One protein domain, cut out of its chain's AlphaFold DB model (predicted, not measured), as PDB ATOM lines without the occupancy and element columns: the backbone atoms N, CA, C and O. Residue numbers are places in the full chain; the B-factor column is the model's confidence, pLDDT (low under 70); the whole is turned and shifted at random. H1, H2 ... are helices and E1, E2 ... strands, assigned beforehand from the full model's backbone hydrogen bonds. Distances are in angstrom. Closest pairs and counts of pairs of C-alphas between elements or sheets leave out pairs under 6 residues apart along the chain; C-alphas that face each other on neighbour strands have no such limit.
ATOM      1  N   ALA A 647     -17.328  37.885 -51.250       82.12
ATOM      2  CA  ALA A 647     -16.385  38.220 -50.185       82.12
ATOM      3  C   ALA A 647     -15.259  37.175 -50.076       82.12
ATOM      4  O   ALA A 647     -14.096  37.552 -49.926       82.12
ATOM      5  N   ALA A 648     -15.573  35.883 -50.236       85.75
ATOM      6  CA  ALA A 648     -14.576  34.811 -50.285       85.75
ATOM      7  C   ALA A 648     -13.591  34.956 -51.462       85.75
ATOM      8  O   ALA A 648     -12.387  34.781 -51.277       85.75
ATOM      9  N   GLU A 649     -14.065  35.325 -52.658       85.12
ATOM     10  CA  GLU A 649     -13.197  35.551 -53.823       85.12
ATOM     11  C   GLU A 649     -12.277  36.768 -53.657       85.12
ATOM     12  O   GLU A 649     -11.086  36.677 -53.969       85.12
ATOM     13  N   TYR A 650     -12.772  37.883 -53.110       86.38
ATOM     14  CA  TYR A 650     -11.918  39.032 -52.791       86.38
ATOM     15  C   TYR A 650     -10.915  38.720 -51.669       86.38
ATOM     16  O   TYR A 650      -9.748  39.097 -51.783       86.38
ATOM     17  N   LEU A 651     -11.323  37.992 -50.625       86.69
ATOM     18  CA  LEU A 651     -10.429  37.570 -49.544       86.69
ATOM     19  C   LEU A 651      -9.299  36.668 -50.070       86.69
ATOM     20  O   LEU A 651      -8.132  36.917 -49.769       86.69
ATOM     21  N   LEU A 652      -9.615  35.692 -50.931       87.62
ATOM     22  CA  LEU A 652      -8.622  34.832 -51.586       87.62
ATOM     23  C   LEU A 652      -7.645  35.637 -52.459       87.62
ATOM     24  O   LEU A 652      -6.430  35.453 -52.363       87.62
ATOM     25  N   LEU A 653      -8.147  36.567 -53.281       85.06
ATOM     26  CA  LEU A 653      -7.294  37.457 -54.079       85.06
ATOM     27  C   LEU A 653      -6.377  38.318 -53.193       85.06
ATOM     28  O   LEU A 653      -5.234  38.577 -53.562       85.06
ATOM     29  N   HIS A 654      -6.851  38.743 -52.022       85.75
ATOM     30  CA  HIS A 654      -6.092  39.566 -51.082       85.75
ATOM     31  C   HIS A 654      -5.033  38.750 -50.307       85.75
ATOM     32  O   HIS A 654      -3.954  39.274 -50.027       85.75
ATOM     33  N   MET A 655      -5.273  37.460 -50.034       83.75
ATOM     34  CA  MET A 655      -4.238  36.527 -49.547       83.75
ATOM     35  C   MET A 655      -3.142  36.276 -50.597       83.75
ATOM     36  O   MET A 655      -1.964  36.197 -50.261       83.75
ATOM     37  N   VAL A 656      -3.519  36.162 -51.877       81.31
ATOM     38  CA  VAL A 656      -2.583  35.962 -53.004       81.31
ATOM     39  C   VAL A 656      -1.837  37.254 -53.377       81.31
ATOM     40  O   VAL A 656      -0.758  37.203 -53.979       81.31
ATOM     41  N   SER A 657      -2.382  38.418 -53.011       80.12
ATOM     42  CA  SER A 657      -1.778  39.725 -53.266       80.12
ATOM     43  C   SER A 657      -0.410  39.847 -52.596       80.12
ATOM     44  O   SER A 657      -0.270  39.673 -51.387       80.12
ATOM     45  N   ARG A 658       0.619  40.174 -53.384       69.44
ATOM     46  CA  ARG A 658       1.995  40.339 -52.905       69.44
ATOM     47  C   ARG A 658       2.432  41.787 -53.040       69.44
ATOM     48  O   ARG A 658       2.501  42.325 -54.144       69.44
ATOM     49  N   HIS A 659       2.762  42.397 -51.908       66.12
ATOM     50  CA  HIS A 659       3.336  43.733 -51.858       66.12
ATOM     51  C   HIS A 659       4.795  43.668 -52.331       66.12
ATOM     52  O   HIS A 659       5.625  42.993 -51.727       66.12
ATOM     53  N   VAL A 660       5.117  44.373 -53.415       56.62
ATOM     54  CA  VAL A 660       6.484  44.506 -53.936       56.62
ATOM     55  C   VAL A 660       7.007  45.879 -53.521       56.62
ATOM     56  O   VAL A 660       7.048  46.823 -54.311       56.62
ATOM     57  N   SER A 661       7.377  46.008 -52.242       49.56
ATOM     58  CA  SER A 661       8.038  47.197 -51.688       49.56
ATOM     59  C   SER A 661       9.505  47.235 -52.132       49.56
ATOM     60  O   SER A 661      10.436  46.991 -51.360       49.56
ATOM     61  N   GLY A 662       9.680  47.497 -53.425       47.12
ATOM     62  CA  GLY A 662      10.927  47.355 -54.154       47.12
ATOM     63  C   GLY A 662      11.087  45.975 -54.792       47.12
ATOM     64  O   GLY A 662      10.976  44.946 -54.131       47.12
ATOM     65  N   LEU A 663      11.418  45.959 -56.087       36.72
ATOM     66  CA  LEU A 663      12.151  44.831 -56.666       36.72
ATOM     67  C   LEU A 663      13.489  44.696 -55.916       36.72
ATOM     68  O   LEU A 663      14.011  45.684 -55.402       36.72
ATOM     69  N   GLY A 664      14.093  43.503 -55.915       38.00
ATOM     70  CA  GLY A 664      15.400  43.252 -55.280       38.00
ATOM     71  C   GLY A 664      16.578  44.059 -55.857       38.00
ATOM     72  O   GLY A 664      17.697  43.960 -55.360       38.00
ATOM     73  N   GLY A 672       9.655  55.161 -53.246       54.12
ATOM     74  CA  GLY A 672       8.440  55.188 -52.422       54.12
ATOM     75  C   GLY A 672       7.189  54.581 -53.072       54.12
ATOM     76  O   GLY A 672       6.122  54.615 -52.466       54.12
ATOM     77  N   LEU A 673       7.298  54.029 -54.286       56.59
ATOM     78  CA  LEU A 673       6.173  53.460 -55.025       56.59
ATOM     79  C   LEU A 673       5.908  52.020 -54.571       56.59
ATOM     80  O   LEU A 673       6.655  51.101 -54.903       56.59
ATOM     81  N   ILE A 674       4.819  51.829 -53.830       63.31
ATOM     82  CA  ILE A 674       4.401  50.522 -53.320       63.31
ATOM     83  C   ILE A 674       3.489  49.865 -54.359       63.31
ATOM     84  O   ILE A 674       2.365  50.311 -54.577       63.31
ATOM     85  N   VAL A 675       3.965  48.800 -55.003       64.94
ATOM     86  CA  VAL A 675       3.187  48.048 -56.001       64.94
ATOM     87  C   VAL A 675       2.555  46.822 -55.342       64.94
ATOM     88  O   VAL A 675       3.190  46.147 -54.535       64.94
ATOM     89  N   GLY A 676       1.293  46.534 -55.669       67.06
ATOM     90  CA  GLY A 676       0.564  45.385 -55.120       67.06
ATOM     91  C   GLY A 676       0.080  45.553 -53.675       67.06
ATOM     92  O   GLY A 676      -0.380  44.578 -53.087       67.06
ATOM     93  N   HIS A 677       0.157  46.754 -53.084       74.62
ATOM     94  CA  HIS A 677      -0.527  47.013 -51.817       74.62
ATOM     95  C   HIS A 677      -2.030  47.192 -52.043       74.62
ATOM     96  O   HIS A 677      -2.462  48.093 -52.760       74.62
ATOM     97  N   TRP A 678      -2.811  46.313 -51.419       79.62
ATOM     98  CA  TRP A 678      -4.265  46.312 -51.468       79.62
ATOM     99  C   TRP A 678      -4.813  45.942 -50.078       79.62
ATOM    100  O   TRP A 678      -4.854  44.757 -49.741       79.62
ATOM    101  N   PRO A 679      -5.172  46.935 -49.245       82.44
ATOM    102  CA  PRO A 679      -5.743  46.710 -47.924       82.44
ATOM    103  C   PRO A 679      -7.249  46.452 -48.060       82.44
ATOM    104  O   PRO A 679      -7.948  47.198 -48.747       82.44
ATOM    105  N   LEU A 680      -7.750  45.403 -47.409       84.88
ATOM    106  CA  LEU A 680      -9.148  44.982 -47.513       84.88
ATOM    107  C   LEU A 680      -9.901  45.349 -46.230       84.88
ATOM    108  O   LEU A 680      -9.402  45.116 -45.132       84.88
ATOM    109  N   ASN A 681     -11.111  45.895 -46.351       86.38
ATOM    110  CA  ASN A 681     -12.029  46.067 -45.221       86.38
ATOM    111  C   ASN A 681     -13.321  45.298 -45.499       86.38
ATOM    112  O   ASN A 681     -13.930  45.502 -46.547       86.38
ATOM    113  N   ILE A 682     -13.738  44.461 -44.553       82.88
ATOM    114  CA  ILE A 682     -15.024  43.768 -44.559       82.88
ATOM    115  C   ILE A 682     -15.839  44.341 -43.394       82.88
ATOM    116  O   ILE A 682     -15.513  44.122 -42.225       82.88
ATOM    117  N   SER A 683     -16.871  45.120 -43.715       80.62
ATOM    118  CA  SER A 683     -17.745  45.786 -42.744       80.62
ATOM    119  C   SER A 683     -19.093  45.083 -42.612       80.62
ATOM    120  O   SER A 683     -19.627  44.614 -43.604       80.62
ATOM    121  N   GLY A 684     -19.689  45.051 -41.418       72.12
ATOM    122  CA  GLY A 684     -21.020  44.462 -41.181       72.12
ATOM    123  C   GLY A 684     -21.042  43.267 -40.223       72.12
ATOM    124  O   GLY A 684     -22.065  42.593 -40.100       72.12
ATOM    125  N   PHE A 685     -19.940  43.004 -39.515       76.94
ATOM    126  CA  PHE A 685     -19.936  42.048 -38.406       76.94
ATOM    127  C   PHE A 685     -20.789  42.566 -37.240       76.94
ATOM    128  O   PHE A 685     -20.745  43.748 -36.895       76.94
ATOM    129  N   SER A 686     -21.554  41.680 -36.596       65.50
ATOM    130  CA  SER A 686     -22.352  42.068 -35.429       65.50
ATOM    131  C   SER A 686     -21.448  42.530 -34.283       65.50
ATOM    132  O   SER A 686     -20.494  41.833 -33.926       65.50
ATOM    133  N   LYS A 687     -21.768  43.680 -33.674       63.94
ATOM    134  CA  LYS A 687     -21.109  44.121 -32.437       63.94
ATOM    135  C   LYS A 687     -21.307  43.075 -31.340       63.94
ATOM    136  O   LYS A 687     -22.372  42.465 -31.232       63.94
ATOM    137  N   SER A 688     -20.296  42.908 -30.490       56.84
ATOM    138  CA  SER A 688     -20.427  42.062 -29.305       56.84
ATOM    139  C   SER A 688     -21.561  42.561 -28.407       56.84
ATOM    140  O   SER A 688     -21.544  43.703 -27.952       56.84
ATOM    141  N   VAL A 689     -22.544  41.698 -28.150       50.41
ATOM    142  CA  VAL A 689     -23.739  42.035 -27.355       50.41
ATOM    143  C   VAL A 689     -23.428  42.096 -25.849       50.41
ATOM    144  O   VAL A 689     -24.180  42.706 -25.098       50.41
ATOM    145  N   ASN A 690     -22.305  41.519 -25.400       43.78
ATOM    146  CA  ASN A 690     -21.830  41.594 -24.015       43.78
ATOM    147  C   ASN A 690     -20.311  41.818 -23.990       43.78
ATOM    148  O   ASN A 690     -19.547  40.971 -24.458       43.78
ATOM    149  N   GLY A 691     -19.884  42.958 -23.433       49.62
ATOM    150  CA  GLY A 691     -18.521  43.494 -23.537       49.62
ATOM    151  C   GLY A 691     -17.420  42.570 -23.006       49.62
ATOM    152  O   GLY A 691     -17.059  42.635 -21.835       49.62
ATOM    153  N   GLY A 692     -16.868  41.738 -23.891       50.50
ATOM    154  CA  GLY A 692     -15.759  40.824 -23.599       50.50
ATOM    155  C   GLY A 692     -15.691  39.597 -24.512       50.50
ATOM    156  O   GLY A 692     -14.603  39.079 -24.748       50.50
ATOM    157  N   SER A 693     -16.816  39.140 -25.081       54.06
ATOM    158  CA  SER A 693     -16.796  38.042 -26.063       54.06
ATOM    159  C   SER A 693     -16.674  38.582 -27.484       54.06
ATOM    160  O   SER A 693     -17.538  39.340 -27.917       54.06
ATOM    161  N   ARG A 694     -15.668  38.151 -28.250       59.06
ATOM    162  CA  ARG A 694     -15.606  38.426 -29.699       59.06
ATOM    163  C   ARG A 694     -16.860  37.892 -30.404       59.06
ATOM    164  O   ARG A 694     -17.421  36.881 -29.973       59.06
ATOM    165  N   GLY A 695     -17.282  38.547 -31.486       63.62
ATOM    166  CA  GLY A 695     -18.338  38.022 -32.357       63.62
ATOM    167  C   GLY A 695     -17.871  36.746 -33.069       63.62
ATOM    168  O   GLY A 695     -16.713  36.685 -33.479       63.62
ATOM    169  N   SER A 696     -18.751  35.744 -33.218       65.38
ATOM    170  CA  SER A 696     -18.378  34.427 -33.781       65.38
ATOM    171  C   SER A 696     -17.657  34.573 -35.118       65.38
ATOM    172  O   SER A 696     -16.491  34.213 -35.208       65.38
ATOM    173  N   GLY A 697     -18.278  35.256 -36.090       71.81
ATOM    174  CA  GLY A 697     -17.726  35.418 -37.438       71.81
ATOM    175  C   GLY A 697     -16.326  36.043 -37.507       71.81
ATOM    176  O   GLY A 697     -15.605  35.778 -38.458       71.81
ATOM    177  N   VAL A 698     -15.900  36.822 -36.502       79.38
ATOM    178  CA  VAL A 698     -14.515  37.329 -36.427       79.38
ATOM    179  C   VAL A 698     -13.549  36.198 -36.066       79.38
ATOM    180  O   VAL A 698     -12.507  36.063 -36.698       79.38
ATOM    181  N   ARG A 699     -13.905  35.339 -35.100       81.62
ATOM    182  CA  ARG A 699     -13.128  34.132 -34.768       81.62
ATOM    183  C   ARG A 699     -13.139  33.121 -35.908       81.62
ATOM    184  O   ARG A 699     -12.090  32.576 -36.229       81.62
ATOM    185  N   ASP A 700     -14.307  32.902 -36.509       80.81
ATOM    186  CA  ASP A 700     -14.505  31.925 -37.577       80.81
ATOM    187  C   ASP A 700     -13.663  32.306 -38.809       80.81
ATOM    188  O   ASP A 700     -12.916  31.477 -39.325       80.81
ATOM    189  N   VAL A 701     -13.670  33.586 -39.215       84.06
ATOM    190  CA  VAL A 701     -12.764  34.102 -40.256       84.06
ATOM    191  C   VAL A 701     -11.298  33.963 -39.839       84.06
ATOM    192  O   VAL A 701     -10.529  33.392 -40.607       84.06
ATOM    193  N   THR A 702     -10.894  34.419 -38.645       85.44
ATOM    194  CA  THR A 702      -9.489  34.341 -38.194       85.44
ATOM    195  C   THR A 702      -8.951  32.905 -38.222       85.44
ATOM    196  O   THR A 702      -7.890  32.673 -38.801       85.44
ATOM    197  N   ALA A 703      -9.707  31.925 -37.720       84.69
ATOM    198  CA  ALA A 703      -9.326  30.512 -37.758       84.69
ATOM    199  C   ALA A 703      -9.201  29.965 -39.198       84.69
ATOM    200  O   ALA A 703      -8.276  29.206 -39.494       84.69
ATOM    201  N   CYS A 704     -10.082  30.390 -40.116       85.50
ATOM    202  CA  CYS A 704      -9.981  30.053 -41.541       85.50
ATOM    203  C   CYS A 704      -8.788  30.725 -42.256       85.50
ATOM    204  O   CYS A 704      -8.385  30.267 -43.322       85.50
ATOM    205  N   VAL A 705      -8.207  31.798 -41.704       86.94
ATOM    206  CA  VAL A 705      -6.957  32.393 -42.212       86.94
ATOM    207  C   VAL A 705      -5.728  31.691 -41.618       86.94
ATOM    208  O   VAL A 705      -4.774  31.406 -42.344       86.94
ATOM    209  N   GLU A 706      -5.747  31.373 -40.320       86.25
ATOM    210  CA  GLU A 706      -4.659  30.674 -39.615       86.25
ATOM    211  C   GLU A 706      -4.379  29.270 -40.172       86.25
ATOM    212  O   GLU A 706      -3.222  28.840 -40.207       86.25
ATOM    213  N   SER A 707      -5.403  28.568 -40.667       84.25
ATOM    214  CA  SER A 707      -5.254  27.264 -41.327       84.25
ATOM    215  C   SER A 707      -4.599  27.337 -42.715       84.25
ATOM    216  O   SER A 707      -4.018  26.349 -43.162       84.25
ATOM    217  N   LEU A 708      -4.668  28.490 -43.394       83.56
ATOM    218  CA  LEU A 708      -4.191  28.672 -44.772       83.56
ATOM    219  C   LEU A 708      -2.833  29.383 -44.865       83.56
ATOM    220  O   LEU A 708      -2.065  29.117 -45.791       83.56
ATOM    221  N   LEU A 709      -2.527  30.299 -43.941       81.94
ATOM    222  CA  LEU A 709      -1.320  31.131 -43.996       81.94
ATOM    223  C   LEU A 709      -0.287  30.743 -42.921       81.94
ATOM    224  O   LEU A 709      -0.652  30.402 -41.797       81.94
ATOM    225  N   PRO A 710       1.027  30.824 -43.222       78.12
ATOM    226  CA  PRO A 710       2.075  30.437 -42.278       78.12
ATOM    227  C   PRO A 710       2.365  31.504 -41.209       78.12
ATOM    228  O   PRO A 710       3.047  31.221 -40.223       78.12
ATOM    229  N   ARG A 711       1.903  32.748 -41.415       80.44
ATOM    230  CA  ARG A 711       2.039  33.847 -40.451       80.44
ATOM    231  C   ARG A 711       0.801  34.745 -40.442       80.44
ATOM    232  O   ARG A 711       0.556  35.457 -41.417       80.44
ATOM    233  N   VAL A 712       0.074  34.752 -39.330       83.94
ATOM    234  CA  VAL A 712      -1.156  35.522 -39.102       83.94
ATOM    235  C   VAL A 712      -1.068  36.195 -37.735       83.94
ATOM    236  O   VAL A 712      -0.652  35.572 -36.764       83.94
ATOM    237  N   MET A 713      -1.442  37.469 -37.643       85.19
ATOM    238  CA  MET A 713      -1.512  38.185 -36.373       85.19
ATOM    239  C   MET A 713      -2.816  38.971 -36.275       85.19
ATOM    240  O   MET A 713      -3.139  39.767 -37.153       85.19
ATOM    241  N   GLU A 714      -3.550  38.760 -35.190       84.75
ATOM    242  CA  GLU A 714      -4.793  39.460 -34.874       84.75
ATOM    243  C   GLU A 714      -4.521  40.613 -33.892       84.75
ATOM    244  O   GLU A 714      -3.851  40.436 -32.871       84.75
ATOM    245  N   MET A 715      -5.061  41.799 -34.174       84.50
ATOM    246  CA  MET A 715      -5.037  42.959 -33.283       84.50
ATOM    247  C   MET A 715      -6.455  43.484 -33.040       84.50
ATOM    248  O   MET A 715      -7.122  43.978 -33.945       84.50
ATOM    249  N   GLU A 716      -6.896  43.433 -31.784       81.75
ATOM    250  CA  GLU A 716      -8.169  44.017 -31.343       81.75
ATOM    251  C   GLU A 716      -8.047  45.541 -31.189       81.75
ATOM    252  O   GLU A 716      -7.432  46.049 -30.243       81.75
ATOM    253  N   VAL A 717      -8.679  46.283 -32.099       80.62
ATOM    254  CA  VAL A 717      -8.671  47.750 -32.171       80.62
ATOM    255  C   VAL A 717      -9.736  48.324 -31.227       80.62
ATOM    256  O   VAL A 717     -10.694  48.969 -31.640       80.62
ATOM    257  N   SER A 718      -9.575  48.093 -29.923       80.81
ATOM    258  CA  SER A 718     -10.435  48.676 -28.879       80.81
ATOM    259  C   SER A 718      -9.792  49.905 -28.230       80.81
ATOM    260  O   SER A 718      -8.568  49.986 -28.098       80.81
ATOM    261  N   VAL A 719     -10.603  50.858 -27.750       79.81
ATOM    262  CA  VAL A 719     -10.108  52.068 -27.048       79.81
ATOM    263  C   VAL A 719      -9.262  51.701 -25.818       79.81
ATOM    264  O   VAL A 719      -8.272  52.371 -25.524       79.81
ATOM    265  N   GLY A 720      -9.609  50.605 -25.133       74.25
ATOM    266  CA  GLY A 720      -8.852  50.077 -23.997       74.25
ATOM    267  C   GLY A 720      -7.436  49.637 -24.377       74.25
ATOM    268  O   GLY A 720      -6.477  50.065 -23.733       74.25
ATOM    269  N   LYS A 721      -7.276  48.839 -25.442       80.25
ATOM    270  CA  LYS A 721      -5.953  48.404 -25.929       80.25
ATOM    271  C   LYS A 721      -5.159  49.558 -26.537       80.25
ATOM    272  O   LYS A 721      -4.027  49.794 -26.124       80.25
ATOM    273  N   LEU A 722      -5.791  50.370 -27.390       80.06
ATOM    274  CA  LEU A 722      -5.195  51.569 -28.000       80.06
ATOM    275  C   LEU A 722      -4.560  52.526 -26.978       80.06
ATOM    276  O   LEU A 722      -3.539  53.136 -27.286       80.06
ATOM    277  N   ASN A 723      -5.144  52.657 -25.783       83.31
ATOM    278  CA  ASN A 723      -4.647  53.539 -24.722       83.31
ATOM    279  C   ASN A 723      -3.681  52.874 -23.729       83.31
ATOM    280  O   ASN A 723      -3.066  53.588 -22.942       83.31
ATOM    281  N   SER A 724      -3.562  51.542 -23.720       79.69
ATOM    282  CA  SER A 724      -2.808  50.809 -22.690       79.69
ATOM    283  C   SER A 724      -1.675  49.930 -23.224       79.69
ATOM    284  O   SER A 724      -1.017  49.269 -22.422       79.69
ATOM    285  N   GLU A 725      -1.443  49.902 -24.538       79.38
ATOM    286  CA  GLU A 725      -0.395  49.110 -25.196       79.38
ATOM    287  C   GLU A 725       0.469  49.996 -26.110       79.38
ATOM    288  O   GLU A 725      -0.030  50.865 -26.833       79.38
ATOM    289  N   SER A 726       1.784  49.778 -26.087       75.88
ATOM    290  CA  SER A 726       2.751  50.414 -26.984       75.88
ATOM    291  C   SER A 726       2.699  49.738 -28.355       75.88
ATOM    292  O   SER A 726       3.139  48.606 -28.538       75.88
ATOM    293  N   TRP A 727       2.124  50.415 -29.348       81.75
ATOM    294  CA  TRP A 727       2.084  49.900 -30.725       81.75
ATOM    295  C   TRP A 727       3.330  50.311 -31.517       81.75
ATOM    296  O   TRP A 727       3.785  49.584 -32.394       81.75
ATOM    297  N   ILE A 728       3.903  51.461 -31.162       81.94
ATOM    298  CA  ILE A 728       5.151  52.006 -31.699       81.94
ATOM    299  C   ILE A 728       6.335  51.478 -30.871       81.94
ATOM    300  O   ILE A 728       6.259  51.577 -29.646       81.94
ATOM    301  N   PRO A 729       7.419  50.964 -31.487       79.19
ATOM    302  CA  PRO A 729       8.647  50.656 -30.760       79.19
ATOM    303  C   PRO A 729       9.356  51.940 -30.305       79.19
ATOM    304  O   PRO A 729       9.438  52.922 -31.056       79.19
ATOM    305  N   THR A 730       9.867  51.935 -29.074       77.50
ATOM    306  CA  THR A 730      10.448  53.111 -28.405       77.50
ATOM    307  C   THR A 730      11.819  52.783 -27.826       77.50
ATOM    308  O   THR A 730      11.950  51.846 -27.047       77.50
ATOM    309  N   LYS A 731      12.858  53.546 -28.186       76.19
ATOM    310  CA  LYS A 731      14.187  53.382 -27.585       76.19
ATOM    311  C   LYS A 731      14.190  54.011 -26.193       76.19
ATOM    312  O   LYS A 731      14.030  55.227 -26.062       76.19
ATOM    313  N   ASN A 732      14.377  53.180 -25.178       72.81
ATOM    314  CA  ASN A 732      14.577  53.595 -23.802       72.81
ATOM    315  C   ASN A 732      16.066  53.909 -23.586       72.81
ATOM    316  O   ASN A 732      16.930  53.079 -23.864       72.81
ATOM    317  N   TYR A 733      16.372  55.123 -23.125       73.81
ATOM    318  CA  TYR A 733      17.750  55.588 -22.923       73.81
ATOM    319  C   TYR A 733      18.310  55.243 -21.541       73.81
ATOM    320  O   TYR A 733      19.526  55.261 -21.374       73.81
ATOM    321  N   ASP A 734      17.452  54.909 -20.574       66.00
ATOM    322  CA  ASP A 734      17.876  54.548 -19.217       66.00
ATOM    323  C   ASP A 734      18.343  53.081 -19.146       66.00
ATOM    324  O   ASP A 734      19.161  52.725 -18.300       66.00
ATOM    325  N   THR A 735      17.848  52.233 -20.058       58.31
ATOM    326  CA  THR A 735      18.255  50.824 -20.228       58.31
ATOM    327  C   THR A 735      19.106  50.567 -21.477       58.31
ATOM    328  O   THR A 735      19.697  49.497 -21.588       58.31
ATOM    329  N   ASP A 736      19.157  51.520 -22.415       60.12
ATOM    330  CA  ASP A 736      19.647  51.351 -23.794       60.12
ATOM    331  C   ASP A 736      18.994  50.168 -24.550       60.12
ATOM    332  O   ASP A 736      19.610  49.515 -25.392       60.12
ATOM    333  N   GLU A 737      17.705  49.910 -24.307       59.81
ATOM    334  CA  GLU A 737      16.923  48.875 -25.003       59.81
ATOM    335  C   GLU A 737      15.862  49.481 -25.937       59.81
ATOM    336  O   GLU A 737      15.228  50.489 -25.618       59.81
ATOM    337  N   LEU A 738      15.633  48.866 -27.103       66.31
ATOM    338  CA  LEU A 738      14.449  49.137 -27.922       66.31
ATOM    339  C   LEU A 738      13.246  48.331 -27.401       66.31
ATOM    340  O   LEU A 738      13.114  47.133 -27.681       66.31
ATOM    341  N   ASP A 739      12.343  49.003 -26.682       68.25
ATOM    342  CA  ASP A 739      11.054  48.433 -26.288       68.25
ATOM    343  C   ASP A 739      10.259  48.075 -27.548       68.25
ATOM    344  O   ASP A 739       9.980  48.928 -28.399       68.25
ATOM    345  N   SER A 740       9.885  46.801 -27.680       67.62
ATOM    346  CA  SER A 740       9.160  46.308 -28.849       67.62
ATOM    347  C   SER A 740       7.714  46.797 -28.851       67.62
ATOM    348  O   SER A 740       6.930  46.435 -27.972       67.62
ATOM    349  N   GLY A 741       7.343  47.573 -29.866       75.00
ATOM    350  CA  GLY A 741       5.949  47.930 -30.118       75.00
ATOM    351  C   GLY A 741       5.206  46.801 -30.829       75.00
ATOM    352  O   GLY A 741       5.801  46.098 -31.641       75.00
ATOM    353  N   LEU A 742       3.900  46.653 -30.593       78.06
ATOM    354  CA  LEU A 742       3.091  45.593 -31.225       78.06
ATOM    355  C   LEU A 742       3.091  45.620 -32.764       78.06
ATOM    356  O   LEU A 742       2.829  44.594 -33.379       78.06
ATOM    357  N   LEU A 743       3.400  46.758 -33.400       79.56
ATOM    358  CA  LEU A 743       3.532  46.836 -34.859       79.56
ATOM    359  C   LEU A 743       4.917  46.387 -35.369       79.56
ATOM    360  O   LEU A 743       5.093  46.265 -36.576       79.56
ATOM    361  N   GLN A 744       5.891  46.092 -34.499       75.88
ATOM    362  CA  GLN A 744       7.198  45.526 -34.869       75.88
ATOM    363  C   GLN A 744       7.058  44.045 -35.272       75.88
ATOM    364  O   GLN A 744       7.499  43.133 -34.577       75.88
ATOM    365  N   ILE A 745       6.394  43.818 -36.402       76.75
ATOM    366  CA  ILE A 745       6.009  42.507 -36.916       76.75
ATOM    367  C   ILE A 745       6.988  42.087 -38.023       76.75
ATOM    368  O   ILE A 745       7.535  42.923 -38.748       76.75
ATOM    369  N   ALA A 746       7.205  40.779 -38.164       70.88
ATOM    370  CA  ALA A 746       8.010  40.203 -39.234       70.88
ATOM    371  C   ALA A 746       7.496  40.576 -40.642       70.88
ATOM    372  O   ALA A 746       6.317  40.845 -40.860       70.88
ATOM    373  N   ARG A 747       8.377  40.521 -41.646       73.25
ATOM    374  CA  ARG A 747       7.976  40.721 -43.051       73.25
ATOM    375  C   ARG A 747       7.027  39.605 -43.514       73.25
ATOM    376  O   ARG A 747       7.237  38.427 -43.202       73.25
ATOM    377  N   ARG A 748       6.034  39.996 -44.318       75.50
ATOM    378  CA  ARG A 748       5.015  39.149 -44.964       75.50
ATOM    379  C   ARG A 748       4.108  38.395 -43.985       75.50
ATOM    380  O   ARG A 748       3.633  37.304 -44.290       75.50
ATOM    381  N   THR A 749       3.856  38.972 -42.814       78.94
ATOM    382  CA  THR A 749       2.746  38.549 -41.952       78.94
ATOM    383  C   THR A 749       1.417  39.076 -42.470       78.94
ATOM    384  O   THR A 749       1.340  40.197 -42.976       78.94
ATOM    385  N   TYR A 750       0.362  38.299 -42.262       87.00
ATOM    386  CA  TYR A 750      -1.009  38.721 -42.500       87.00
ATOM    387  C   TYR A 750      -1.599  39.356 -41.233       87.00
ATOM    388  O   TYR A 750      -1.678  38.692 -40.200       87.00
ATOM    389  N   LEU A 751      -1.973  40.635 -41.284       88.00
ATOM    390  CA  LEU A 751      -2.460  41.398 -40.130       88.00
ATOM    391  C   LEU A 751      -3.982  41.575 -40.191       88.00
ATOM    392  O   LEU A 751      -4.498  42.246 -41.085       88.00
ATOM    393  N   ILE A 752      -4.683  41.002 -39.212       88.62
ATOM    394  CA  ILE A 752      -6.134  41.113 -39.025       88.62
ATOM    395  C   ILE A 752      -6.410  42.170 -37.951       88.62
ATOM    396  O   ILE A 752      -5.882  42.090 -36.845       88.62
ATOM    397  N   LEU A 753      -7.244  43.159 -38.271       87.19
ATOM    398  CA  LEU A 753      -7.641  44.254 -37.386       87.19
ATOM    399  C   LEU A 753      -9.124  44.110 -37.019       87.19
ATOM    400  O   LEU A 753      -9.986  44.318 -37.872       87.19
ATOM    401  N   ASP A 754      -9.427  43.785 -35.763       85.38
ATOM    402  CA  ASP A 754     -10.804  43.727 -35.254       85.38
ATOM    403  C   ASP A 754     -11.244  45.111 -34.742       85.38
ATOM    404  O   ASP A 754     -10.912  45.513 -33.625       85.38
ATOM    405  N   GLU A 755     -11.996  45.845 -35.566       81.62
ATOM    406  CA  GLU A 755     -12.678  47.095 -35.200       81.62
ATOM    407  C   GLU A 755     -14.106  46.852 -34.648       81.62
ATOM    408  O   GLU A 755     -14.821  47.810 -34.347       81.62
ATOM    409  N   THR A 756     -14.576  45.606 -34.483       75.56
ATOM    410  CA  THR A 756     -15.942  45.343 -33.970       75.56
ATOM    411  C   THR A 756     -16.118  45.753 -32.503       75.56
ATOM    412  O   THR A 756     -17.227  46.099 -32.085       75.56
ATOM    413  N   LEU A 757     -15.011  45.792 -31.753       72.06
ATOM    414  CA  LEU A 757     -14.902  46.248 -30.361       72.06
ATOM    415  C   LEU A 757     -14.507  47.738 -30.232       72.06
ATOM    416  O   LEU A 757     -14.077  48.181 -29.160       72.06
ATOM    417  N   LEU A 758     -14.613  48.525 -31.311       73.62
ATOM    418  CA  LEU A 758     -14.274  49.950 -31.307       73.62
ATOM    419  C   LEU A 758     -15.480  50.822 -30.910       73.62
ATOM    420  O   LEU A 758     -16.391  51.089 -31.701       73.62
ATOM    421  N   ASP A 759     -15.470  51.283 -29.660       69.50
ATOM    422  CA  ASP A 759     -16.458  52.218 -29.114       69.50
ATOM    423  C   ASP A 759     -16.039  53.692 -29.239       69.50
ATOM    424  O   ASP A 759     -14.870  54.038 -29.423       69.50
ATOM    425  N   THR A 760     -17.014  54.597 -29.118       63.22
ATOM    426  CA  THR A 760     -16.810  56.046 -29.238       63.22
ATOM    427  C   THR A 760     -16.089  56.617 -28.013       63.22
ATOM    428  O   THR A 760     -16.724  57.027 -27.041       63.22
ATOM    429  N   GLY A 761     -14.757  56.674 -28.062       65.62
ATOM    430  CA  GLY A 761     -13.919  57.192 -26.977       65.62
ATOM    431  C   GLY A 761     -12.662  57.929 -27.449       65.62
ATOM    432  O   GLY A 761     -12.326  57.950 -28.634       65.62
ATOM    433  N   ARG A 762     -11.938  58.548 -26.506       67.00
ATOM    434  CA  ARG A 762     -10.637  59.186 -26.778       67.00
ATOM    435  C   ARG A 762      -9.538  58.122 -26.835       67.00
ATOM    436  O   ARG A 762      -8.987  57.751 -25.802       67.00
ATOM    437  N   ALA A 763      -9.243  57.639 -28.038       73.38
ATOM    438  CA  ALA A 763      -8.139  56.721 -28.308       73.38
ATOM    439  C   ALA A 763      -6.799  57.447 -28.545       73.38
ATOM    440  O   ALA A 763      -6.764  58.613 -28.950       73.38
ATOM    441  N   ASN A 764      -5.688  56.737 -28.336       78.38
ATOM    442  CA  ASN A 764      -4.334  57.239 -28.534       78.38
ATOM    443  C   ASN A 764      -4.058  57.553 -30.015       78.38
ATOM    444  O   ASN A 764      -3.854  56.668 -30.850       78.38
ATOM    445  N   VAL A 765      -3.990  58.848 -30.319       79.31
ATOM    446  CA  VAL A 765      -3.767  59.373 -31.671       79.31
ATOM    447  C   VAL A 765      -2.394  58.971 -32.235       79.31
ATOM    448  O   VAL A 765      -2.254  58.885 -33.452       79.31
ATOM    449  N   ALA A 766      -1.388  58.684 -31.399       79.50
ATOM    450  CA  ALA A 766      -0.084  58.210 -31.874       79.50
ATOM    451  C   ALA A 766      -0.175  56.779 -32.435       79.50
ATOM    452  O   ALA A 766       0.223  56.549 -33.577       79.50
ATOM    453  N   ASN A 767      -0.775  55.854 -31.679       85.69
ATOM    454  CA  ASN A 767      -0.975  54.462 -32.099       85.69
ATOM    455  C   ASN A 767      -1.835  54.375 -33.377       85.69
ATOM    456  O   ASN A 767      -1.469  53.675 -34.321       85.69
ATOM    457  N   LEU A 768      -2.918  55.162 -33.465       81.94
ATOM    458  CA  LEU A 768      -3.755  55.233 -34.673       81.94
ATOM    459  C   LEU A 768      -3.014  55.816 -35.890       81.94
ATOM    460  O   LEU A 768      -3.186  55.318 -37.001       81.94
ATOM    461  N   ARG A 769      -2.160  56.836 -35.708       82.81
ATOM    462  CA  ARG A 769      -1.327  57.380 -36.798       82.81
ATOM    463  C   ARG A 769      -0.282  56.380 -37.285       82.81
ATOM    464  O   ARG A 769      -0.082  56.279 -38.490       82.81
ATOM    465  N   ALA A 770       0.357  55.635 -36.383       82.69
ATOM    466  CA  ALA A 770       1.323  54.604 -36.760       82.69
ATOM    467  C   ALA A 770       0.670  53.496 -37.599       82.69
ATOM    468  O   ALA A 770       1.215  53.116 -38.632       82.69
ATOM    469  N   LEU A 771      -0.535  53.054 -37.228       85.81
ATOM    470  CA  LEU A 771      -1.295  52.085 -38.017       85.81
ATOM    471  C   LEU A 771      -1.734  52.663 -39.380       85.81
ATOM    472  O   LEU A 771      -1.609  51.986 -40.398       85.81
ATOM    473  N   GLN A 772      -2.170  53.928 -39.443       83.62
ATOM    474  CA  GLN A 772      -2.469  54.600 -40.721       83.62
ATOM    475  C   GLN A 772      -1.241  54.711 -41.644       83.62
ATOM    476  O   GLN A 772      -1.389  54.616 -42.863       83.62
ATOM    477  N   LEU A 773      -0.038  54.888 -41.086       80.81
ATOM    478  CA  LEU A 773       1.222  54.893 -41.838       80.81
ATOM    479  C   LEU A 773       1.639  53.483 -42.285       80.81
ATOM    480  O   LEU A 773       2.088  53.336 -43.421       80.81
ATOM    481  N   LEU A 774       1.414  52.452 -41.463       84.38
ATOM    482  CA  LEU A 774       1.628  51.053 -41.848       84.38
ATOM    483  C   LEU A 774       0.744  50.687 -43.043       84.38
ATOM    484  O   LEU A 774       1.267  50.239 -44.060       84.38
ATOM    485  N   ILE A 775      -0.567  50.948 -42.962       82.25
ATOM    486  CA  ILE A 775      -1.493  50.702 -44.077       82.25
ATOM    487  C   ILE A 775      -1.044  51.504 -45.305       82.25
ATOM    488  O   ILE A 775      -0.652  50.923 -46.310       82.25
ATOM    489  N   ARG A 776      -1.039  52.841 -45.231       78.69
ATOM    490  CA  ARG A 776      -0.867  53.691 -46.421       78.69
ATOM    491  C   ARG A 776       0.530  53.619 -47.045       78.69
ATOM    492  O   ARG A 776       0.646  53.691 -48.265       78.69
ATOM    493  N   ASN A 777       1.573  53.549 -46.219       76.69
ATOM    494  CA  ASN A 777       2.962  53.743 -46.641       76.69
ATOM    495  C   ASN A 777       3.845  52.497 -46.435       76.69
ATOM    496  O   ASN A 777       5.030  52.577 -46.756       76.69
ATOM    497  N   GLN A 778       3.318  51.385 -45.899       80.69
ATOM    498  CA  GLN A 778       4.087  50.160 -45.597       80.69
ATOM    499  C   GLN A 778       5.368  50.468 -44.791       80.69
ATOM    500  O   GLN A 778       6.474  50.005 -45.079       80.69
ATOM    501  N   LYS A 779       5.198  51.343 -43.791       80.06
ATOM    502  CA  LYS A 779       6.253  51.918 -42.950       80.06
ATOM    503  C   LYS A 779       5.775  52.107 -41.517       80.06
ATOM    504  O   LYS A 779       4.625  52.470 -41.283       80.06
ATOM    505  N   ILE A 780       6.700  51.971 -40.574       81.69
ATOM    506  CA  ILE A 780       6.461  52.126 -39.137       81.69
ATOM    507  C   ILE A 780       7.446  53.142 -38.573       81.69
ATOM    508  O   ILE A 780       8.652  53.022 -38.768       81.69
ATOM    509  N   CYS A 781       6.944  54.141 -37.851       78.56
ATOM    510  CA  CYS A 781       7.790  55.105 -37.154       78.56
ATOM    511  C   CYS A 781       8.232  54.529 -35.804       78.56
ATOM    512  O   CYS A 781       7.414  54.432 -34.894       78.56
ATOM    513  N   ALA A 782       9.512  54.195 -35.662       78.69
ATOM    514  CA  ALA A 782      10.144  53.929 -34.374       78.69
ATOM    515  C   ALA A 782      10.551  55.253 -33.705       78.69
ATOM    516  O   ALA A 782      11.055  56.157 -34.380       78.69
ATOM    517  N   GLN A 783      10.338  55.389 -32.393       76.38
ATOM    518  CA  GLN A 783      10.703  56.599 -31.647       76.38
ATOM    519  C   GLN A 783      12.062  56.428 -30.969       76.38
ATOM    520  O   GLN A 783      12.214  55.647 -30.033       76.38
ATOM    521  N   PHE A 784      13.034  57.218 -31.415       74.56
ATOM    522  CA  PHE A 784      14.351  57.358 -30.806       74.56
ATOM    523  C   PHE A 784      14.394  58.727 -30.116       74.56
ATOM    524  O   PHE A 784      14.913  59.718 -30.648       74.56
ATOM    525  N   GLY A 785      13.737  58.792 -28.953       73.06
ATOM    526  CA  GLY A 785      13.601  59.997 -28.136       73.06
ATOM    527  C   GLY A 785      12.911  61.139 -28.897       73.06
ATOM    528  O   GLY A 785      11.770  60.975 -29.326       73.06
ATOM    529  N   PRO A 786      13.570  62.298 -29.102       65.56
ATOM    530  CA  PRO A 786      13.007  63.403 -29.881       65.56
ATOM    531  C   PRO A 786      12.991  63.143 -31.400       65.56
ATOM    532  O   PRO A 786      12.464  63.966 -32.148       65.56
ATOM    533  N   SER A 787      13.595  62.048 -31.874       71.12
ATOM    534  CA  SER A 787      13.676  61.688 -33.292       71.12
ATOM    535  C   SER A 787      12.783  60.494 -33.637       71.12
ATOM    536  O   SER A 787      12.482  59.652 -32.792       71.12
ATOM    537  N   GLN A 788      12.341  60.423 -34.892       72.75
ATOM    538  CA  GLN A 788      11.550  59.310 -35.417       72.75
ATOM    539  C   GLN A 788      12.250  58.728 -36.642       72.75
ATOM    540  O   GLN A 788      12.708  59.477 -37.506       72.75
ATOM    541  N   ILE A 789      12.334  57.400 -36.706       75.06
ATOM    542  CA  ILE A 789      12.961  56.654 -37.801       75.06
ATOM    543  C   ILE A 789      11.885  55.808 -38.484       75.06
ATOM    544  O   ILE A 789      11.160  55.071 -37.820       75.06
ATOM    545  N   GLU A 790      11.769  55.916 -39.807       72.88
ATOM    546  CA  GLU A 790      10.838  55.106 -40.598       72.88
ATOM    547  C   GLU A 790      11.463  53.749 -40.955       72.88
ATOM    548  O   GLU A 790      12.385  53.668 -41.768       72.88
ATOM    549  N   LEU A 791      10.931  52.673 -40.379       71.44
ATOM    550  CA  LEU A 791      11.265  51.291 -40.714       71.44
ATOM    551  C   LEU A 791      10.316  50.788 -41.822       71.44
ATOM    552  O   LEU A 791       9.102  50.854 -41.629       71.44
ATOM    553  N   PRO A 792      10.810  50.302 -42.978       69.38
ATOM    554  CA  PRO A 792       9.961  49.738 -44.031       69.38
ATOM    555  C   PRO A 792       9.515  48.306 -43.690       69.38
ATOM    556  O   PRO A 792      10.339  47.479 -43.293       69.38
ATOM    557  N   THR A 793       8.232  47.998 -43.888       73.25
ATOM    558  CA  THR A 793       7.603  46.728 -43.477       73.25
ATOM    559  C   THR A 793       6.592  46.228 -44.506       73.25
ATOM    560  O   THR A 793       5.699  46.976 -44.885       73.25
ATOM    561  N   GLU A 794       6.677  44.956 -44.899       75.44
ATOM    562  CA  GLU A 794       5.711  44.291 -45.794       75.44
ATOM    563  C   GLU A 794       4.625  43.583 -44.978       75.44
ATOM    564  O   GLU A 794       4.906  42.542 -44.381       75.44
ATOM    565  N   VAL A 795       3.401  44.118 -44.956       80.12
ATOM    566  CA  VAL A 795       2.267  43.569 -44.192       80.12
ATOM    567  C   VAL A 795       0.959  43.728 -44.978       80.12
ATOM    568  O   VAL A 795       0.487  44.852 -45.188       80.12
ATOM    569  N   ASN A 796       0.338  42.604 -45.357       84.75
ATOM    570  CA  ASN A 796      -1.033  42.580 -45.882       84.75
ATOM    571  C   ASN A 796      -2.004  42.858 -44.725       84.75
ATOM    572  O   ASN A 796      -1.855  42.280 -43.650       84.75
ATOM    573  N   THR A 797      -2.988  43.737 -44.934       86.62
ATOM    574  CA  THR A 797      -3.906  44.199 -43.876       86.62
ATOM    575  C   THR A 797      -5.370  43.935 -44.218       86.62
ATOM    576  O   THR A 797      -5.877  44.412 -45.237       86.62
ATOM    577  N   LEU A 798      -6.045  43.207 -43.328       87.38
ATOM    578  CA  LEU A 798      -7.482  42.947 -43.336       87.38
ATOM    579  C   LEU A 798      -8.126  43.663 -42.151       87.38
ATOM    580  O   LEU A 798      -7.751  43.429 -41.007       87.38
ATOM    581  N   THR A 799      -9.116  44.510 -42.410       87.50
ATOM    582  CA  THR A 799      -9.941  45.141 -41.372       87.50
ATOM    583  C   THR A 799     -11.292  44.441 -41.305       87.50
ATOM    584  O   THR A 799     -11.943  44.252 -42.333       87.50
ATOM    585  N   LEU A 800     -11.707  44.052 -40.102       86.00
ATOM    586  CA  LEU A 800     -13.009  43.465 -39.801       86.00
ATOM    587  C   LEU A 800     -13.773  44.472 -38.940       86.00
ATOM    588  O   LEU A 800     -13.418  44.713 -37.786       86.00
ATOM    589  N   SER A 801     -14.785  45.119 -39.515       82.62
ATOM    590  CA  SER A 801     -15.462  46.264 -38.896       82.62
ATOM    591  C   SER A 801     -16.964  46.027 -38.720       82.62
ATOM    592  O   SER A 801     -17.612  45.315 -39.487       82.62
ATOM    593  N   ALA A 802     -17.557  46.626 -37.683       73.50
ATOM    594  CA  ALA A 802     -19.000  46.507 -37.449       73.50
ATOM    595  C   ALA A 802     -19.836  47.433 -38.358       73.50
ATOM    596  O   ALA A 802     -20.996  47.145 -38.642       73.50
ATOM    597  N   SER A 803     -19.259  48.549 -38.818       69.12
ATOM    598  CA  SER A 803     -19.896  49.483 -39.757       69.12
ATOM    599  C   SER A 803     -18.843  50.299 -40.528       69.12
ATOM    600  O   SER A 803     -18.049  49.715 -41.258       69.12
ATOM    601  N   GLN A 804     -18.804  51.630 -40.411       67.62
ATOM    602  CA  GLN A 804     -17.757  52.431 -41.053       67.62
ATOM    603  C   GLN A 804     -16.439  52.300 -40.278       67.62
ATOM    604  O   GLN A 804     -16.404  52.592 -39.084       67.62
ATOM    605  N   SER A 805     -15.359  51.930 -40.969       65.94
ATOM    606  CA  SER A 805     -14.038  51.814 -40.356       65.94
ATOM    607  C   SER A 805     -13.455  53.163 -39.928       65.94
ATOM    608  O   SER A 805     -13.662  54.204 -40.570       65.94
ATOM    609  N   VAL A 806     -12.700  53.155 -38.828       64.88
ATOM    610  CA  VAL A 806     -11.996  54.343 -38.317       64.88
ATOM    611  C   VAL A 806     -10.634  54.475 -39.000       64.88
ATOM    612  O   VAL A 806     -10.169  55.589 -39.269       64.88
ATOM    613  N   THR A 807     -10.032  53.353 -39.396       59.22
ATOM    614  CA  THR A 807      -8.872  53.304 -40.294       59.22
ATOM    615  C   THR A 807      -9.275  53.608 -41.744       59.22
ATOM    616  O   THR A 807      -9.300  52.729 -42.604       59.22
ATOM    617  N   ARG A 808      -9.596  54.878 -42.036       55.34
ATOM    618  CA  ARG A 808      -9.943  55.340 -43.394       55.34
ATOM    619  C   ARG A 808      -8.790  55.110 -44.379       55.34
ATOM    620  O   ARG A 808      -7.819  55.869 -44.410       55.34
ATOM    621  N   ILE A 809      -8.936  54.069 -45.191       55.28
ATOM    622  CA  ILE A 809      -8.082  53.738 -46.333       55.28
ATOM    623  C   ILE A 809      -8.281  54.809 -47.424       55.28
ATOM    624  O   ILE A 809      -9.389  55.288 -47.636       55.28
ATOM    625  N   ALA A 810      -7.207  55.220 -48.107       40.38
ATOM    626  CA  ALA A 810      -7.256  56.299 -49.110       40.38
ATOM    627  C   ALA A 810      -7.637  55.829 -50.534       40.38
ATOM    628  O   ALA A 810      -7.705  56.640 -51.455       40.38
ATOM    629  N   SER A 811      -7.846  54.526 -50.711       43.44
ATOM    630  CA  SER A 811      -8.181  53.845 -51.964       43.44
ATOM    631  C   SER A 811      -9.270  52.804 -51.683       43.44
ATOM    632  O   SER A 811      -8.968  51.652 -51.360       43.44
ATOM    633  N   ASP A 812     -10.532  53.234 -51.718       41.62
ATOM    634  CA  ASP A 812     -11.662  52.426 -51.257       41.62
ATOM    635  C   ASP A 812     -11.829  51.119 -52.046       41.62
ATOM    636  O   ASP A 812     -12.132  51.099 -53.236       41.62
ATOM    637  N   SER A 813     -11.687  50.014 -51.322       48.94
ATOM    638  CA  SER A 813     -12.184  48.683 -51.692       48.94
ATOM    639  C   SER A 813     -12.754  48.002 -50.443       48.94
ATOM    640  O   SER A 813     -12.434  46.867 -50.102       48.94
ATOM    641  N   ALA A 814     -13.587  48.757 -49.719       47.03
ATOM    642  CA  ALA A 814     -14.360  48.257 -48.593       47.03
ATOM    643  C   ALA A 814     -15.576  47.466 -49.101       47.03
ATOM    644  O   ALA A 814     -16.394  47.990 -49.859       47.03
ATOM    645  N   LEU A 815     -15.704  46.217 -48.660       53.03
ATOM    646  CA  LEU A 815     -16.856  45.359 -48.918       53.03
ATOM    647  C   LEU A 815     -17.814  45.432 -47.732       53.03
ATOM    648  O   LEU A 815     -17.398  45.269 -46.587       53.03
ATOM    649  N   THR A 816     -19.099  45.654 -48.009       46.72
ATOM    650  CA  THR A 816     -20.152  45.606 -46.984       46.72
ATOM    651  C   THR A 816     -20.784  44.219 -46.970       46.72
ATOM    652  O   THR A 816     -21.496  43.836 -47.896       46.72
ATOM    653  N   PHE A 817     -20.505  43.477 -45.907       49.09
ATOM    654  CA  PHE A 817     -21.054  42.173 -45.580       49.09
ATOM    655  C   PHE A 817     -22.519  42.303 -45.149       49.09
ATOM    656  O   PHE A 817     -22.832  42.775 -44.054       49.09
ATOM    657  N   TYR A 818     -23.438  41.859 -46.003       39.91
ATOM    658  CA  TYR A 818     -24.860  41.797 -45.675       39.91
ATOM    659  C   TYR A 818     -25.204  40.420 -45.101       39.91
ATOM    660  O   TYR A 818     -25.549  39.492 -45.828       39.91
ATOM    661  N   CYS A 819     -25.137  40.293 -43.773       37.59
ATOM    662  CA  CYS A 819     -25.503  39.065 -43.064       37.59
ATOM    663  C   CYS A 819     -27.016  38.776 -43.194       37.59
ATOM    664  O   CYS A 819     -27.828  39.188 -42.358       37.59
ATOM    665  N   CYS A 820     -27.396  38.061 -44.259       33.81
ATOM    666  CA  CYS A 820     -28.774  37.928 -44.748       33.81
ATOM    667  C   CYS A 820     -29.780  37.331 -43.737       33.81
ATOM    668  O   CYS A 820     -30.987  37.524 -43.886       33.81
ATOM    669  N   GLY A 821     -29.316  36.643 -42.687       32.47
ATOM    670  CA  GLY A 821     -30.188  36.062 -41.659       32.47
ATOM    671  C   GLY A 821     -30.863  37.071 -40.718       32.47
ATOM    672  O   GLY A 821     -31.961  36.806 -40.237       32.47
ATOM    673  N   ALA A 822     -30.247  38.229 -40.443       28.72
ATOM    674  CA  ALA A 822     -30.700  39.107 -39.353       28.72
ATOM    675  C   ALA A 822     -31.794  40.115 -39.761       28.72
ATOM    676  O   ALA A 822     -32.713  40.391 -38.991       28.72
ATOM    677  N   VAL A 823     -31.708  40.678 -40.972       29.86
ATOM    678  CA  VAL A 823     -32.570  41.803 -41.392       29.86
ATOM    679  C   VAL A 823     -33.985  41.346 -41.764       29.86
ATOM    680  O   VAL A 823     -34.948  42.073 -41.517       29.86
ATOM    681  N   LEU A 824     -34.135  40.131 -42.307       29.08
ATOM    682  CA  LEU A 824     -35.427  39.609 -42.770       29.08
ATOM    683  C   LEU A 824     -36.454  39.494 -41.632       29.08
ATOM    684  O   LEU A 824     -37.604  39.894 -41.797       29.08
ATOM    685  N   VAL A 825     -36.024  38.999 -40.466       28.97
ATOM    686  CA  VAL A 825     -36.891  38.787 -39.293       28.97
ATOM    687  C   VAL A 825     -37.415  40.117 -38.741       28.97
ATOM    688  O   VAL A 825     -38.592  40.223 -38.404       28.97
TER     689      VAL A 825
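This is residues 647 to 664 and 672 to 825 of the 1152 residues of the protein "RRM_2 domain-containing protein" of Perkinsus olseni (UniProt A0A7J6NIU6). A twisted sheet of five parallel strands has two helices, H1 and H2, over one of its faces. Beyond the starting ends of these strands two hairpins, E3 with E4 and E6 with E7, lie side by side with E3 next to E6, and H4 packs on E6; at the other end of the sheet a tail runs out from E9 to the short H5. The printed part has 172 residues with five named helices and nine named strands, in the order H1 E1 H2 E2 H3 E3 E4 E5 H4 E6 E7 E8 E9 H5; the class is mixed, helices and strands. The large sheet has the order E2 E5 E8 E1 E9, all parallel, and each hairpin is an antiparallel sheet of two. The whole is compact, with a radius of gyration of the C-alphas of 16.8 A, and only just elongated, with spans of 59 by 40 by 29 A.

The large sheet is made of E2, residues 712 to 716, E5, residues 749 to 754, E8, residues 795 to 801, E1, residues 680 to 683, and E9, residues 814 to 816; E2 and E9 are its edge strands. N 713 and O 750, at 2.8 A, are within hydrogen-bond range between E2 and E5, as are N 753 and O 798, at 2.8 A, between E5 and E8. N 799 and O 680 are 2.8 A apart between E8 and E1, and N 683 and O 815 are 2.9 A apart between E1 and E9. H1, residues 647 to 656, is on the sheet at a height of 9.2 A, over E8 and E1, along the strands at 18 degrees to E1 on the local plane. H2, residues 696 to 706, is on the same face at a height of 9.5 A, over E5 and along it at 2 degrees on the local plane. With H1 and H2 on one face, sheet and helices make two layers. E1, H2 and E2 form a split strand-helix-strand unit, two parallel strands joined through a helix with E5 and E8 between them in the sheet; its crossover is right-handed. H4, residues 765 to 777, only grazes this sheet, with residues 774 to 775. E6, residues 779 to 784, and E7, residues 787 to 792, form a hairpin, with N 780 and O 791 at 2.9 A; the closest C-alphas of H4 and E6 are those of Leu 774 and Ile 780, 5.6 A apart. E7 runs on into E8 across a break of 2 residues, at 98 degrees. E3, residues 730 to 732, and E4, residues 737 to 739, form the other hairpin, with N 732 and O 737 at 2.9 A. The closest C-alphas of E3 and E6 are those of Thr 730 and Gln 783, 4.8 A apart. H3, residues 719 to 724, is close to H4 but not clearly touching, about perpendicular at 78 degrees, with the C-alphas of Leu 722 and Asn 767 closest at 6.6 A. H5, residues 820 to 825, is not on the large sheet and is apart from H1. In H1, H2, H3 and H4 every O i to N i+4 pair is within hydrogen-bond range; in H5 0 of 2 are, and 0 of 3 O i to N i+3 pairs.

H1 begins at C-alpha 647, (-16.385, 38.220, -50.185), and is 14.3 A long; H2 measures 15.4 A and H4 17.4 A. E8, the longest strand by residues, measures 18.7 A from C-alpha 795 at (2.267, 43.569, -44.192). E5 measures 16.0 A, E6 15.6 A, E7 16.5 A and E2 13.5 A. H5 ends at C-alpha 825, (-36.891, 38.787, -39.293).

The two C-alphas farthest apart, those of Asp 734 and Val 825, are 60.4 A apart. Residues 665 to 671 are not printed, and C-alphas 664 and 672 are 14.1 A apart across the cut. The links E1 to H2 and E8 to E9 are long, with 12 residues each. The mean pLDDT of the printed part is 71.5; 59 residues are under 70, among them 686 to 696 and 803 to 825.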